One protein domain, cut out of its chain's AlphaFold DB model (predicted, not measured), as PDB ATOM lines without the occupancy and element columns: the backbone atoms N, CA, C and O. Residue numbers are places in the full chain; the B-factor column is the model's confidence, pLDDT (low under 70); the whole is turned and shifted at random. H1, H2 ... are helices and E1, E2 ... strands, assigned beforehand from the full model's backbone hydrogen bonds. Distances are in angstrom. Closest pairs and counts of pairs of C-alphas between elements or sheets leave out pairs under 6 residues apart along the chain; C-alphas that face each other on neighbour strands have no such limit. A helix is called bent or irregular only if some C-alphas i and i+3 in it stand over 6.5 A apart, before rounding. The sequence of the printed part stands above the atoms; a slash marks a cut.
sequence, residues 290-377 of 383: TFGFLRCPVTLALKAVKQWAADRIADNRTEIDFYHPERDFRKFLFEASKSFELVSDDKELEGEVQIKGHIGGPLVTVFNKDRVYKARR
ATOM      1  N   THR A 290     -38.074 -12.354  10.413       86.12
ATOM      2  CA  THR A 290     -38.530 -13.003  11.642       86.12
ATOM      3  C   THR A 290     -38.509 -12.057  12.843       86.12
ATOM      4  O   THR A 290     -37.480 -11.463  13.175       86.12
ATOM      5  N   PHE A 291     -39.624 -11.990  13.567       88.19
ATOM      6  CA  PHE A 291     -39.741 -11.258  14.828       88.19
ATOM      7  C   PHE A 291     -40.258 -12.163  15.951       88.19
ATOM      8  O   PHE A 291     -40.884 -13.190  15.701       88.19
ATOM      9  N   GLY A 292     -40.022 -11.796  17.208       86.50
ATOM     10  CA  GLY A 292     -40.586 -12.519  18.347       86.50
ATOM     11  C   GLY A 292     -40.715 -11.661  19.595       86.50
ATOM     12  O   GLY A 292     -39.890 -10.788  19.849       86.50
ATOM     13  N   PHE A 293     -41.775 -11.914  20.361       85.94
ATOM     14  CA  PHE A 293     -42.128 -11.158  21.565       85.94
ATOM     15  C   PHE A 293     -42.289 -12.146  22.725       85.94
ATOM     16  O   PHE A 293     -43.344 -12.765  22.907       85.94
ATOM     17  N   LEU A 294     -41.193 -12.345  23.457       79.75
ATOM     18  CA  LEU A 294     -41.016 -13.373  24.482       79.75
ATOM     19  C   LEU A 294     -41.234 -12.786  25.877       79.75
ATOM     20  O   LEU A 294     -40.723 -11.717  26.195       79.75
ATOM     21  N   ARG A 295     -42.029 -13.462  26.718       78.62
ATOM     22  CA  ARG A 295     -42.452 -12.969  28.053       78.62
ATOM     23  C   ARG A 295     -43.133 -11.585  28.060       78.62
ATOM     24  O   ARG A 295     -43.522 -11.098  29.116       78.62
ATOM     25  N   CYS A 296     -43.343 -10.983  26.894       83.12
ATOM     26  CA  CYS A 296     -44.134  -9.781  26.692       83.12
ATOM     27  C   CYS A 296     -45.623 -10.055  26.972       83.12
ATOM     28  O   CYS A 296     -46.118 -11.144  26.659       83.12
ATOM     29  N   PRO A 297     -46.392  -9.062  27.446       86.88
ATOM     30  CA  PRO A 297     -47.844  -9.114  27.393       86.88
ATOM     31  C   PRO A 297     -48.339  -9.319  25.956       86.88
ATOM     32  O   PRO A 297     -47.873  -8.661  25.025       86.88
ATOM     33  N   VAL A 298     -49.347 -10.179  25.793       88.12
ATOM     34  CA  VAL A 298     -50.016 -10.468  24.508       88.12
ATOM     35  C   VAL A 298     -50.435  -9.193  23.758       88.12
ATOM     36  O   VAL A 298     -50.353  -9.141  22.535       88.12
ATOM     37  N   THR A 299     -50.819  -8.131  24.473       89.56
ATOM     38  CA  THR A 299     -51.164  -6.824  23.892       89.56
ATOM     39  C   THR A 299     -50.011  -6.170  23.126       89.56
ATOM     40  O   THR A 299     -50.258  -5.580  22.077       89.56
ATOM     41  N   LEU A 300     -48.765  -6.301  23.595       89.69
ATOM     42  CA  LEU A 300     -47.585  -5.736  22.932       89.69
ATOM     43  C   LEU A 300     -47.234  -6.521  21.659       89.69
ATOM     44  O   LEU A 300     -47.008  -5.924  20.610       89.69
ATOM     45  N   ALA A 301     -47.280  -7.855  21.736       89.56
ATOM     46  CA  ALA A 301     -47.109  -8.730  20.578       89.56
ATOM     47  C   ALA A 301     -48.153  -8.432  19.484       89.56
ATOM     48  O   ALA A 301     -47.811  -8.265  18.316       89.56
ATOM     49  N   LEU A 302     -49.426  -8.275  19.862       89.38
ATOM     50  CA  LEU A 302     -50.492  -7.891  18.932       89.38
ATOM     51  C   LEU A 302     -50.309  -6.479  18.368       89.38
ATOM     52  O   LEU A 302     -50.648  -6.260  17.208       89.38
ATOM     53  N   LYS A 303     -49.784  -5.527  19.154       90.12
ATOM     54  CA  LYS A 303     -49.472  -4.171  18.675       90.12
ATOM     55  C   LYS A 303     -48.441  -4.227  17.546       90.12
ATOM     56  O   LYS A 303     -48.677  -3.641  16.494       90.12
ATOM     57  N   ALA A 304     -47.372  -5.006  17.724       90.31
ATOM     58  CA  ALA A 304     -46.352  -5.228  16.701       90.31
ATOM     59  C   ALA A 304     -46.937  -5.839  15.413       90.31
ATOM     60  O   ALA A 304     -46.777  -5.271  14.331       90.31
ATOM     61  N   VAL A 305     -47.688  -6.941  15.519       89.12
ATOM     62  CA  VAL A 305     -48.286  -7.604  14.343       89.12
ATOM     63  C   VAL A 305     -49.294  -6.696  13.625       89.12
ATOM     64  O   VAL A 305     -49.315  -6.654  12.396       89.12
ATOM     65  N   LYS A 306     -50.098  -5.910  14.361       86.81
ATOM     66  CA  LYS A 306     -51.025  -4.924  13.771       86.81
ATOM     67  C   LYS A 306     -50.290  -3.804  13.045       86.81
ATOM     68  O   LYS A 306     -50.657  -3.503  11.912       86.81
ATOM     69  N   GLN A 307     -49.244  -3.247  13.652       84.81
ATOM     70  CA  GLN A 307     -48.429  -2.207  13.030       84.81
ATOM     71  C   GLN A 307     -47.842  -2.682  11.697       84.81
ATOM     72  O   GLN A 307     -47.914  -1.962  10.705       84.81
ATOM     73  N   TRP A 308     -47.294  -3.900  11.660       83.94
ATOM     74  CA  TRP A 308     -46.719  -4.449  10.435       83.94
ATOM     75  C   TRP A 308     -47.774  -4.740   9.361       83.94
ATOM     76  O   TRP A 308     -47.592  -4.388   8.200       83.94
ATOM     77  N   ALA A 309     -48.889  -5.369   9.736       80.00
ATOM     78  CA  ALA A 309     -49.880  -5.835   8.772       80.00
ATOM     79  C   ALA A 309     -50.795  -4.727   8.217       80.00
ATOM     80  O   ALA A 309     -51.258  -4.848   7.080       80.00
ATOM     81  N   ALA A 310     -51.071  -3.674   8.996       70.50
ATOM     82  CA  ALA A 310     -51.950  -2.568   8.602       70.50
ATOM     83  C   ALA A 310     -51.166  -1.319   8.164       70.50
ATOM     84  O   ALA A 310     -51.362  -0.813   7.058       70.50
ATOM     85  N   ASP A 311     -50.234  -0.849   8.993       63.72
ATOM     86  CA  ASP A 311     -49.571   0.450   8.836       63.72
ATOM     87  C   ASP A 311     -48.217   0.321   8.113       63.72
ATOM     88  O   ASP A 311     -47.180   0.800   8.583       63.72
ATOM     89  N   ARG A 312     -48.241  -0.322   6.934       63.66
ATOM     90  CA  ARG A 312     -47.099  -0.683   6.057       63.66
ATOM     91  C   ARG A 312     -46.321   0.497   5.442       63.66
ATOM     92  O   ARG A 312     -45.938   0.483   4.270       63.66
ATOM     93  N   ILE A 313     -46.069   1.556   6.199       56.41
ATOM     94  CA  ILE A 313     -45.433   2.776   5.704       56.41
ATOM     95  C   ILE A 313     -43.927   2.528   5.486       56.41
ATOM     96  O   ILE A 313     -43.118   2.727   6.401       56.41
ATOM     97  N   ALA A 314     -43.599   2.171   4.238       60.16
ATOM     98  CA  ALA A 314     -42.287   1.813   3.682       60.16
ATOM     99  C   ALA A 314     -41.789   0.369   3.935       60.16
ATOM    100  O   ALA A 314     -40.583   0.144   3.960       60.16
ATOM    101  N   ASP A 315     -42.691  -0.614   4.065       72.94
ATOM    102  CA  ASP A 315     -42.320  -2.041   4.106       72.94
ATOM    103  C   ASP A 315     -42.851  -2.818   2.891       72.94
ATOM    104  O   ASP A 315     -44.062  -2.874   2.656       72.94
ATOM    105  N   ASN A 316     -41.941  -3.454   2.147       76.38
ATOM    106  CA  ASN A 316     -42.225  -4.215   0.929       76.38
ATOM    107  C   ASN A 316     -42.356  -5.737   1.149       76.38
ATOM    108  O   ASN A 316     -42.779  -6.428   0.224       76.38
ATOM    109  N   ARG A 317     -42.044  -6.275   2.339       84.31
ATOM    110  CA  ARG A 317     -42.163  -7.717   2.642       84.31
ATOM    111  C   ARG A 317     -43.607  -8.202   2.449       84.31
ATOM    112  O   ARG A 317     -44.559  -7.499   2.787       84.31
ATOM    113  N   THR A 318     -43.797  -9.385   1.876       81.94
ATOM    114  CA  THR A 318     -45.132  -9.997   1.696       81.94
ATOM    115  C   THR A 318     -45.517 -10.923   2.844       81.94
ATOM    116  O   THR A 318     -46.707 -11.107   3.095       81.94
ATOM    117  N   GLU A 319     -44.518 -11.474   3.532       83.31
ATOM    118  CA  GLU A 319     -44.630 -12.538   4.530       83.31
ATOM    119  C   GLU A 319     -43.597 -12.277   5.647       83.31
ATOM    120  O   GLU A 319     -42.501 -11.788   5.349       83.31
ATOM    121  N   ILE A 320     -43.941 -12.570   6.907       84.25
ATOM    122  CA  ILE A 320     -42.997 -12.658   8.040       84.25
ATOM    123  C   ILE A 320     -43.351 -13.814   8.976       84.25
ATOM    124  O   ILE A 320     -44.515 -14.207   9.097       84.25
ATOM    125  N   ASP A 321     -42.348 -14.261   9.726       83.56
ATOM    126  CA  ASP A 321     -42.486 -15.209  10.826       83.56
ATOM    127  C   ASP A 321     -42.589 -14.463  12.165       83.56
ATOM    128  O   ASP A 321     -41.795 -13.560  12.449       83.56
ATOM    129  N   PHE A 322     -43.523 -14.865  13.027       84.44
ATOM    130  CA  PHE A 322     -43.731 -14.250  14.336       84.44
ATOM    131  C   PHE A 322     -43.740 -15.284  15.470       84.44
ATOM    132  O   PHE A 322     -44.615 -16.142  15.547       84.44
ATOM    133  N   TYR A 323     -42.775 -15.192  16.382       81.19
ATOM    134  CA  TYR A 323     -42.557 -16.166  17.453       81.19
ATOM    135  C   TYR A 323     -43.238 -15.741  18.761       81.19
ATOM    136  O   TYR A 323     -42.994 -14.645  19.278       81.19
ATOM    137  N   HIS A 324     -44.043 -16.637  19.341       76.75
ATOM    138  CA  HIS A 324     -44.720 -16.420  20.624       76.75
ATOM    139  C   HIS A 324     -44.692 -17.688  21.521       76.75
ATOM    140  O   HIS A 324     -44.670 -18.794  20.983       76.75
ATOM    141  N   PRO A 325     -44.653 -17.588  22.869       74.94
ATOM    142  CA  PRO A 325     -44.520 -18.760  23.755       74.94
ATOM    143  C   PRO A 325     -45.804 -19.599  23.895       74.94
ATOM    144  O   PRO A 325     -46.902 -19.037  23.918       74.94
ATOM    145  N   GLU A 326     -45.681 -20.914  24.122       72.44
ATOM    146  CA  GLU A 326     -46.807 -21.871  24.232       72.44
ATOM    147  C   GLU A 326     -47.848 -21.438  25.276       72.44
ATOM    148  O   GLU A 326     -49.052 -21.461  25.017       72.44
ATOM    149  N   ARG A 327     -47.362 -20.953  26.430       75.62
ATOM    150  CA  ARG A 327     -48.149 -20.461  27.577       75.62
ATOM    151  C   ARG A 327     -49.218 -19.435  27.188       75.62
ATOM    152  O   ARG A 327     -50.309 -19.443  27.754       75.62
ATOM    153  N   ASP A 328     -48.893 -18.542  26.256       78.19
ATOM    154  CA  ASP A 328     -49.746 -17.424  25.846       78.19
ATOM    155  C   ASP A 328     -50.280 -17.581  24.404       78.19
ATOM    156  O   ASP A 328     -51.196 -16.859  24.013       78.19
ATOM    157  N   PHE A 329     -49.804 -18.571  23.635       81.12
ATOM    158  CA  PHE A 329     -50.130 -18.805  22.219       81.12
ATOM    159  C   PHE A 329     -51.639 -18.831  21.925       81.12
ATOM    160  O   PHE A 329     -52.134 -18.023  21.140       81.12
ATOM    161  N   ARG A 330     -52.415 -19.680  22.616       82.19
ATOM    162  CA  ARG A 330     -53.881 -19.757  22.422       82.19
ATOM    163  C   ARG A 330     -54.600 -18.434  22.736       82.19
ATOM    164  O   ARG A 330     -55.598 -18.107  22.099       82.19
ATOM    165  N   LYS A 331     -54.095 -17.664  23.708       86.94
ATOM    166  CA  LYS A 331     -54.640 -16.352  24.094       86.94
ATOM    167  C   LYS A 331     -54.289 -15.284  23.058       86.94
ATOM    168  O   LYS A 331     -55.150 -14.482  22.712       86.94
ATOM    169  N   PHE A 332     -53.065 -15.305  22.533       87.81
ATOM    170  CA  PHE A 332     -52.658 -14.473  21.404       87.81
ATOM    171  C   PHE A 332     -53.546 -14.728  20.181       87.81
ATOM    172  O   PHE A 332     -54.103 -13.774  19.649       87.81
ATOM    173  N   LEU A 333     -53.770 -15.988  19.792       85.94
ATOM    174  CA  LEU A 333     -54.611 -16.331  18.636       85.94
ATOM    175  C   LEU A 333     -56.071 -15.870  18.794       85.94
ATOM    176  O   LEU A 333     -56.644 -15.314  17.857       85.94
ATOM    177  N   PHE A 334     -56.661 -16.033  19.983       87.31
ATOM    178  CA  PHE A 334     -58.021 -15.561  20.281       87.31
ATOM    179  C   PHE A 334     -58.166 -14.028  20.231       87.31
ATOM    180  O   PHE A 334     -59.223 -13.508  19.879       87.31
ATOM    181  N   GLU A 335     -57.122 -13.285  20.588       89.50
ATOM    182  CA  GLU A 335     -57.110 -11.824  20.476       89.50
ATOM    183  C   GLU A 335     -56.722 -11.348  19.058       89.50
ATOM    184  O   GLU A 335     -57.180 -10.295  18.613       89.50
ATOM    185  N   ALA A 336     -55.931 -12.136  18.322       87.75
ATOM    186  CA  ALA A 336     -55.555 -11.889  16.932       87.75
ATOM    187  C   ALA A 336     -56.751 -12.036  15.978       87.75
ATOM    188  O   ALA A 336     -56.970 -11.161  15.143       87.75
ATOM    189  N   SER A 337     -57.587 -13.068  16.141       85.94
ATOM    190  CA  SER A 337     -58.766 -13.316  15.286       85.94
ATOM    191  C   SER A 337     -59.846 -12.221  15.342       85.94
ATOM    192  O   SER A 337     -60.770 -12.212  14.533       85.94
ATOM    193  N   LYS A 338     -59.711 -11.245  16.251       88.25
ATOM    194  CA  LYS A 338     -60.524 -10.014  16.318       88.25
ATOM    195  C   LYS A 338     -60.039  -8.903  15.375       88.25
ATOM    196  O   LYS A 338     -60.581  -7.797  15.392       88.25
ATOM    197  N   SER A 339     -58.939  -9.110  14.656       85.12
ATOM    198  CA  SER A 339     -58.340  -8.122  13.738       85.12
ATOM    199  C   SER A 339     -57.595  -8.744  12.550       85.12
ATOM    200  O   SER A 339     -57.080  -8.007  11.709       85.12
ATOM    201  N   PHE A 340     -57.538 -10.074  12.484       85.94
ATOM    202  CA  PHE A 340     -56.911 -10.842  11.421       85.94
ATOM    203  C   PHE A 340     -57.815 -11.989  10.978       85.94
ATOM    204  O   PHE A 340     -58.518 -12.605  11.779       85.94
ATOM    205  N   GLU A 341     -57.774 -12.279   9.684       85.19
ATOM    206  CA  GLU A 341     -58.324 -13.488   9.091       85.19
ATOM    207  C   GLU A 341     -57.385 -14.668   9.380       85.19
ATOM    208  O   GLU A 341     -56.165 -14.538   9.278       85.19
ATOM    209  N   LEU A 342     -57.964 -15.808   9.753       81.75
ATOM    210  CA  LEU A 342     -57.262 -17.068   9.981       81.75
ATOM    211  C   LEU A 342     -57.199 -17.823   8.645       81.75
ATOM    212  O   LEU A 342     -58.226 -18.303   8.171       81.75
ATOM    213  N   VAL A 343     -56.021 -17.869   8.018       77.88
ATOM    214  CA  VAL A 343     -55.836 -18.400   6.652       77.88
ATOM    215  C   VAL A 343     -55.574 -19.899   6.675       77.88
ATOM    216  O   VAL A 343     -56.201 -20.647   5.927       77.88
ATOM    217  N   SER A 344     -54.669 -20.329   7.554       69.69
ATOM    218  CA  SER A 344     -54.415 -21.736   7.835       69.69
ATOM    219  C   SER A 344     -54.273 -21.935   9.338       69.69
ATOM    220  O   SER A 344     -53.488 -21.257  10.001       69.69
ATOM    221  N   ASP A 345     -55.058 -22.870   9.850       61.38
ATOM    222  CA  ASP A 345     -54.951 -23.466  11.174       61.38
ATOM    223  C   ASP A 345     -54.654 -24.936  10.890       61.38
ATOM    224  O   ASP A 345     -55.511 -25.620  10.318       61.38
ATOM    225  N   ASP A 346     -53.424 -25.390  11.147       55.47
ATOM    226  CA  ASP A 346     -53.015 -26.754  10.805       55.47
ATOM    227  C   ASP A 346     -53.632 -27.730  11.814       55.47
ATOM    228  O   ASP A 346     -53.108 -27.969  12.904       55.47
ATOM    229  N   LYS A 347     -54.828 -28.225  11.471       49.81
ATOM    230  CA  LYS A 347     -55.823 -28.777  12.413       49.81
ATOM    231  C   LYS A 347     -55.379 -30.017  13.187       49.81
ATOM    232  O   LYS A 347     -56.107 -30.462  14.073       49.81
ATOM    233  N   GLU A 348     -54.221 -30.573  12.858       44.44
ATOM    234  CA  GLU A 348     -53.644 -31.739  13.520       44.44
ATOM    235  C   GLU A 348     -52.529 -31.365  14.525       44.44
ATOM    236  O   GLU A 348     -52.213 -32.177  15.398       44.44
ATOM    237  N   LEU A 349     -51.948 -30.150  14.480       47.88
ATOM    238  CA  LEU A 349     -50.734 -29.802  15.239       47.88
ATOM    239  C   LEU A 349     -50.682 -28.351  15.778       47.88
ATOM    240  O   LEU A 349     -50.328 -27.406  15.085       47.88
ATOM    241  N   GLU A 350     -50.871 -28.193  17.095       56.88
ATOM    242  CA  GLU A 350     -50.788 -26.914  17.834       56.88
ATOM    243  C   GLU A 350     -49.386 -26.238  17.828       56.88
ATOM    244  O   GLU A 350     -48.668 -26.252  18.837       56.88
ATOM    245  N   GLY A 351     -48.952 -25.628  16.725       64.88
ATOM    246  CA  GLY A 351     -47.640 -24.970  16.704       64.88
ATOM    247  C   GLY A 351     -47.356 -23.950  15.608       64.88
ATOM    248  O   GLY A 351     -46.475 -23.118  15.819       64.88
ATOM    249  N   GLU A 352     -48.090 -23.971  14.501       77.38
ATOM    250  CA  GLU A 352     -47.978 -22.992  13.417       77.38
ATOM    251  C   GLU A 352     -49.383 -22.546  13.008       77.38
ATOM    252  O   GLU A 352     -50.274 -23.377  12.839       77.38
ATOM    253  N   VAL A 353     -49.600 -21.234  12.888       80.31
ATOM    254  CA  VAL A 353     -50.884 -20.663  12.466       80.31
ATOM    255  C   VAL A 353     -50.647 -19.466  11.555       80.31
ATOM    256  O   VAL A 353     -49.945 -18.527  11.926       80.31
ATOM    257  N   GLN A 354     -51.268 -19.463  10.379       85.31
ATOM    258  CA  GLN A 354     -51.142 -18.384   9.401       85.31
ATOM    259  C   GLN A 354     -52.313 -17.405   9.516       85.31
ATOM    260  O   GLN A 354     -53.477 -17.782   9.344       85.31
ATOM    261  N   ILE A 355     -52.000 -16.134   9.774       85.25
ATOM    262  CA  ILE A 355     -52.976 -15.043   9.893       85.25
ATOM    263  C   ILE A 355     -52.699 -13.930   8.875       85.25
ATOM    264  O   ILE A 355     -51.574 -13.757   8.406       85.25
ATOM    265  N   LYS A 356     -53.735 -13.163   8.520       84.69
ATOM    266  CA  LYS A 356     -53.673 -12.143   7.461       84.69
ATOM    267  C   LYS A 356     -54.551 -10.935   7.774       84.69
ATOM    268  O   LYS A 356     -55.604 -11.063   8.392       84.69
ATOM    269  N   GLY A 357     -54.145  -9.740   7.344       76.75
ATOM    270  CA  GLY A 357     -54.987  -8.541   7.473       76.75
ATOM    271  C   GLY A 357     -56.267  -8.648   6.629       76.75
ATOM    272  O   GLY A 357     -56.178  -8.997   5.452       76.75
ATOM    273  N   HIS A 358     -57.427  -8.289   7.199       67.19
ATOM    274  CA  HIS A 358     -58.794  -8.468   6.651       67.19
ATOM    275  C   HIS A 358     -59.106  -7.852   5.260       67.19
ATOM    276  O   HIS A 358     -60.250  -7.894   4.815       67.19
ATOM    277  N   ILE A 359     -58.132  -7.261   4.563       64.25
ATOM    278  CA  ILE A 359     -58.278  -6.714   3.200       64.25
ATOM    279  C   ILE A 359     -57.174  -7.296   2.301       64.25
ATOM    280  O   ILE A 359     -56.475  -6.580   1.589       64.25
ATOM    281  N   GLY A 360     -56.949  -8.611   2.396       64.88
ATOM    282  CA  GLY A 360     -55.890  -9.288   1.644       64.88
ATOM    283  C   GLY A 360     -54.482  -8.791   1.988       64.88
ATOM    284  O   GLY A 360     -53.630  -8.760   1.105       64.88
ATOM    285  N   GLY A 361     -54.251  -8.405   3.251       72.94
ATOM    286  CA  GLY A 361     -52.968  -7.890   3.744       72.94
ATOM    287  C   GLY A 361     -51.815  -8.902   3.641       72.94
ATOM    288  O   GLY A 361     -52.003 -10.006   3.126       72.94
ATOM    289  N   PRO A 362     -50.609  -8.563   4.121       81.44
ATOM    290  CA  PRO A 362     -49.507  -9.516   4.109       81.44
ATOM    291  C   PRO A 362     -49.777 -10.716   5.031       81.44
ATOM    292  O   PRO A 362     -50.614 -10.641   5.937       81.44
ATOM    293  N   LEU A 363     -49.063 -11.816   4.786       84.38
ATOM    294  CA  LEU A 363     -49.157 -13.042   5.576       84.38
ATOM    295  C   LEU A 363     -48.259 -12.948   6.816       84.38
ATOM    296  O   LEU A 363     -47.132 -12.460   6.736       84.38
ATOM    297  N   VAL A 364     -48.742 -13.437   7.955       85.81
ATOM    298  CA  VAL A 364     -47.940 -13.621   9.169       85.81
ATOM    299  C   VAL A 364     -48.054 -15.078   9.590       85.81
ATOM    300  O   VAL A 364     -49.145 -15.539   9.937       85.81
ATOM    301  N   THR A 365     -46.932 -15.791   9.591       84.50
ATOM    302  CA  THR A 365     -46.851 -17.162  10.097       84.50
ATOM    303  C   THR A 365     -46.476 -17.106  11.573       84.50
ATOM    304  O   THR A 365     -45.381 -16.679  11.936       84.50
ATOM    305  N   VAL A 366     -47.407 -17.470  12.453       82.00
ATOM    306  CA  VAL A 366     -47.236 -17.365  13.905       82.00
ATOM    307  C   VAL A 366     -46.810 -18.717  14.467       82.00
ATOM    308  O   VAL A 366     -47.578 -19.680  14.445       82.00
ATOM    309  N   PHE A 367     -45.600 -18.774  15.017       77.75
ATOM    310  CA  PHE A 367     -45.002 -19.984  15.569       77.75
ATOM    311  C   PHE A 367     -45.079 -20.011  17.094       77.75
ATOM    312  O   PHE A 367     -44.708 -19.048  17.774       77.75
ATOM    313  N   ASN A 368     -45.468 -21.161  17.643       71.88
ATOM    314  CA  ASN A 368     -45.197 -21.492  19.035       71.88
ATOM    315  C   ASN A 368     -43.693 -21.775  19.188       71.88
ATOM    316  O   ASN A 368     -43.195 -22.787  18.680       71.88
ATOM    317  N   LYS A 369     -42.979 -20.921  19.938       63.25
ATOM    318  CA  LYS A 369     -41.536 -21.070  20.205       63.25
ATOM    319  C   LYS A 369     -41.200 -22.487  20.683       63.25
ATOM    320  O   LYS A 369     -40.267 -23.107  20.181       63.25
ATOM    321  N   ASP A 370     -42.011 -23.028  21.589       56.50
ATOM    322  CA  ASP A 370     -41.789 -24.316  22.244       56.50
ATOM    323  C   ASP A 370     -42.092 -25.526  21.337       56.50
ATOM    324  O   ASP A 370     -41.724 -26.650  21.683       56.50
ATOM    325  N   ARG A 371     -42.714 -25.329  20.160       52.59
ATOM    326  CA  ARG A 371     -42.824 -26.351  19.097       52.59
ATOM    327  C   ARG A 371     -41.726 -26.249  18.040       52.59
ATOM    328  O   ARG A 371     -41.370 -27.292  17.497       52.59
ATOM    329  N   VAL A 372     -41.120 -25.080  17.805       45.56
ATOM    330  CA  VAL A 372     -39.971 -24.961  16.882       45.56
ATOM    331  C   VAL A 372     -38.776 -25.801  17.364       45.56
ATOM    332  O   VAL A 372     -38.126 -26.450  16.548       45.56
ATOM    333  N   TYR A 373     -38.567 -25.927  18.683       39.38
ATOM    334  CA  TYR A 373     -37.594 -26.883  19.243       39.38
ATOM    335  C   TYR A 373     -37.973 -28.366  19.044       39.38
ATOM    336  O   TYR A 373     -37.095 -29.223  19.067       39.38
ATOM    337  N   LYS A 374     -39.265 -28.700  18.887       34.44
ATOM    338  CA  LYS A 374     -39.773 -30.090  18.865       34.44
ATOM    339  C   LYS A 374     -39.939 -30.643  17.443       34.44
ATOM    340  O   LYS A 374     -39.641 -31.810  17.207       34.44
ATOM    341  N   ALA A 375     -40.411 -29.825  16.500       33.72
ATOM    342  CA  ALA A 375     -40.882 -30.285  15.188       33.72
ATOM    343  C   ALA A 375     -39.789 -30.927  14.309       33.72
ATOM    344  O   ALA A 375     -40.079 -31.841  13.541       33.72
ATOM    345  N   ARG A 376     -38.524 -30.502  14.441       43.34
ATOM    346  CA  ARG A 376     -37.425 -30.999  13.589       43.34
ATOM    347  C   ARG A 376     -36.877 -32.381  13.969       43.34
ATOM    348  O   ARG A 376     -36.190 -32.976  13.154       43.34
ATOM    349  N   ARG A 377     -37.255 -32.957  15.120       32.88
ATOM    350  CA  ARG A 377     -36.877 -34.341  15.501       32.88
ATOM    351  C   ARG A 377     -37.651 -35.449  14.754       32.88
ATOM    352  O   ARG A 377     -37.494 -36.616  15.096       32.88
TER     353      ARG A 377
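What this domain is: This is residues 290 to 377 of the 383 residues of the protein "CBN-HIM-19 protein" of Caenorhabditis brenneri (UniProt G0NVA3). A strongly twisted sheet of five strands is covered on one face by two helices, H1 and H2, which meet at a steep tilt near the first residues of H1. A third helix, H3, follows straight on from E5 on the opposite face, with its centre farther from the mean of the C-alphas than that of any other element. The printed part has 88 residues, with three named helices and five named strands that follow each other as E1 H1 E2 H2 E3 E4 E5 H3. The sheet is mixed, with the order E1 E2 E5 E4 E3, and the class is mixed, helices and strands. The whole is compact, with a radius of gyration of the C-alphas of 12.4 A, and elongated, spanning 38 by 25 by 22 A.

How they stand to each other: E1, residues 290 to 294, is an edge strand and the parallel neighbour of E2, residues 319 to 324, at 19 degrees; N 323 and O 291 are 2.8 A apart, within hydrogen-bond range. Between them in the chain comes H1, residues 298 to 310, and E1, H1, E2 are a strand-helix-strand unit, two parallel neighbour strands with a helix between, whose crossover is right-handed. H1 is on the sheet, and its closest C-alpha pair with E1 is Phe 293 and Ala 301, 5.6 A apart. H2, residues 326 to 336, follows E2 after a tight link and lies on the same face as H1, so placed that the two helices and the sheet make two layers, helices on one face of a sheet. H1 touches H2 with residues 298 to 302 alone, the closest C-alphas being those of Val 298 and Phe 332, 5.7 A apart, at a steep tilt of 48 degrees, the same way. The height of H2 over the sheet is 8.0 A. E2, H2 and E3, residues 340 to 345, form a split strand-helix-strand unit with a right-handed crossover, in which E5, residues 363 to 368, and E4, residues 352 to 357, stand between the two strands in the sheet. E3, E4 and E5 are a meander, each strand the antiparallel neighbour of the one before, and E3 and E4, like E4 and E5, form a hairpin. N 341 and O 356 of E3 and E4 are 2.8 A apart, and N 366 and O 353 of E5 and E4 are 2.8 A apart, both within hydrogen-bond range. E5 is also the parallel neighbour of E2, at 24 degrees, with N 322 and O 365 within hydrogen-bond range at 2.8 A. H3, residues 369 to 377, is on the opposite face from H1 and H2. H2 and H3 only just touch, only at their ends, with 3 pairs of C-alphas within 8 A, the closest being those of Glu 326 and Asp 370 at 5.9 A. In H1 every O i to N i+4 pair is within hydrogen-bond range, in H2 5 of 7, and in H3 1 of 5, beside 3 of 6 O i to N i+3 pairs.

Where its parts are: E1 begins at C-alpha 290, (-38.530, -13.003, 11.642). From first to last C-alpha, H1 measures 17.9 A, E4 17.1 A, E2 16.6 A, E5 16.4 A, H2 15.1 A and H3 14.8 A. H2 is irregular, with C-alphas 327 and 330 7.7 A apart; H3 is only just irregular, with C-alphas 373 and 376 7.0 A apart. H3 ends at C-alpha 377, (-36.877, -34.341, 15.501).

The domain as a whole: The two C-alphas farthest apart are those of Ile 313 and Arg 377, at 39.3 A. The printed part has no cut, and no link is long. The mean pLDDT of the printed part is 75.1, and it is under 70 at residues 311 to 314, 344 to 351, 358 to 360 and 369 to 377.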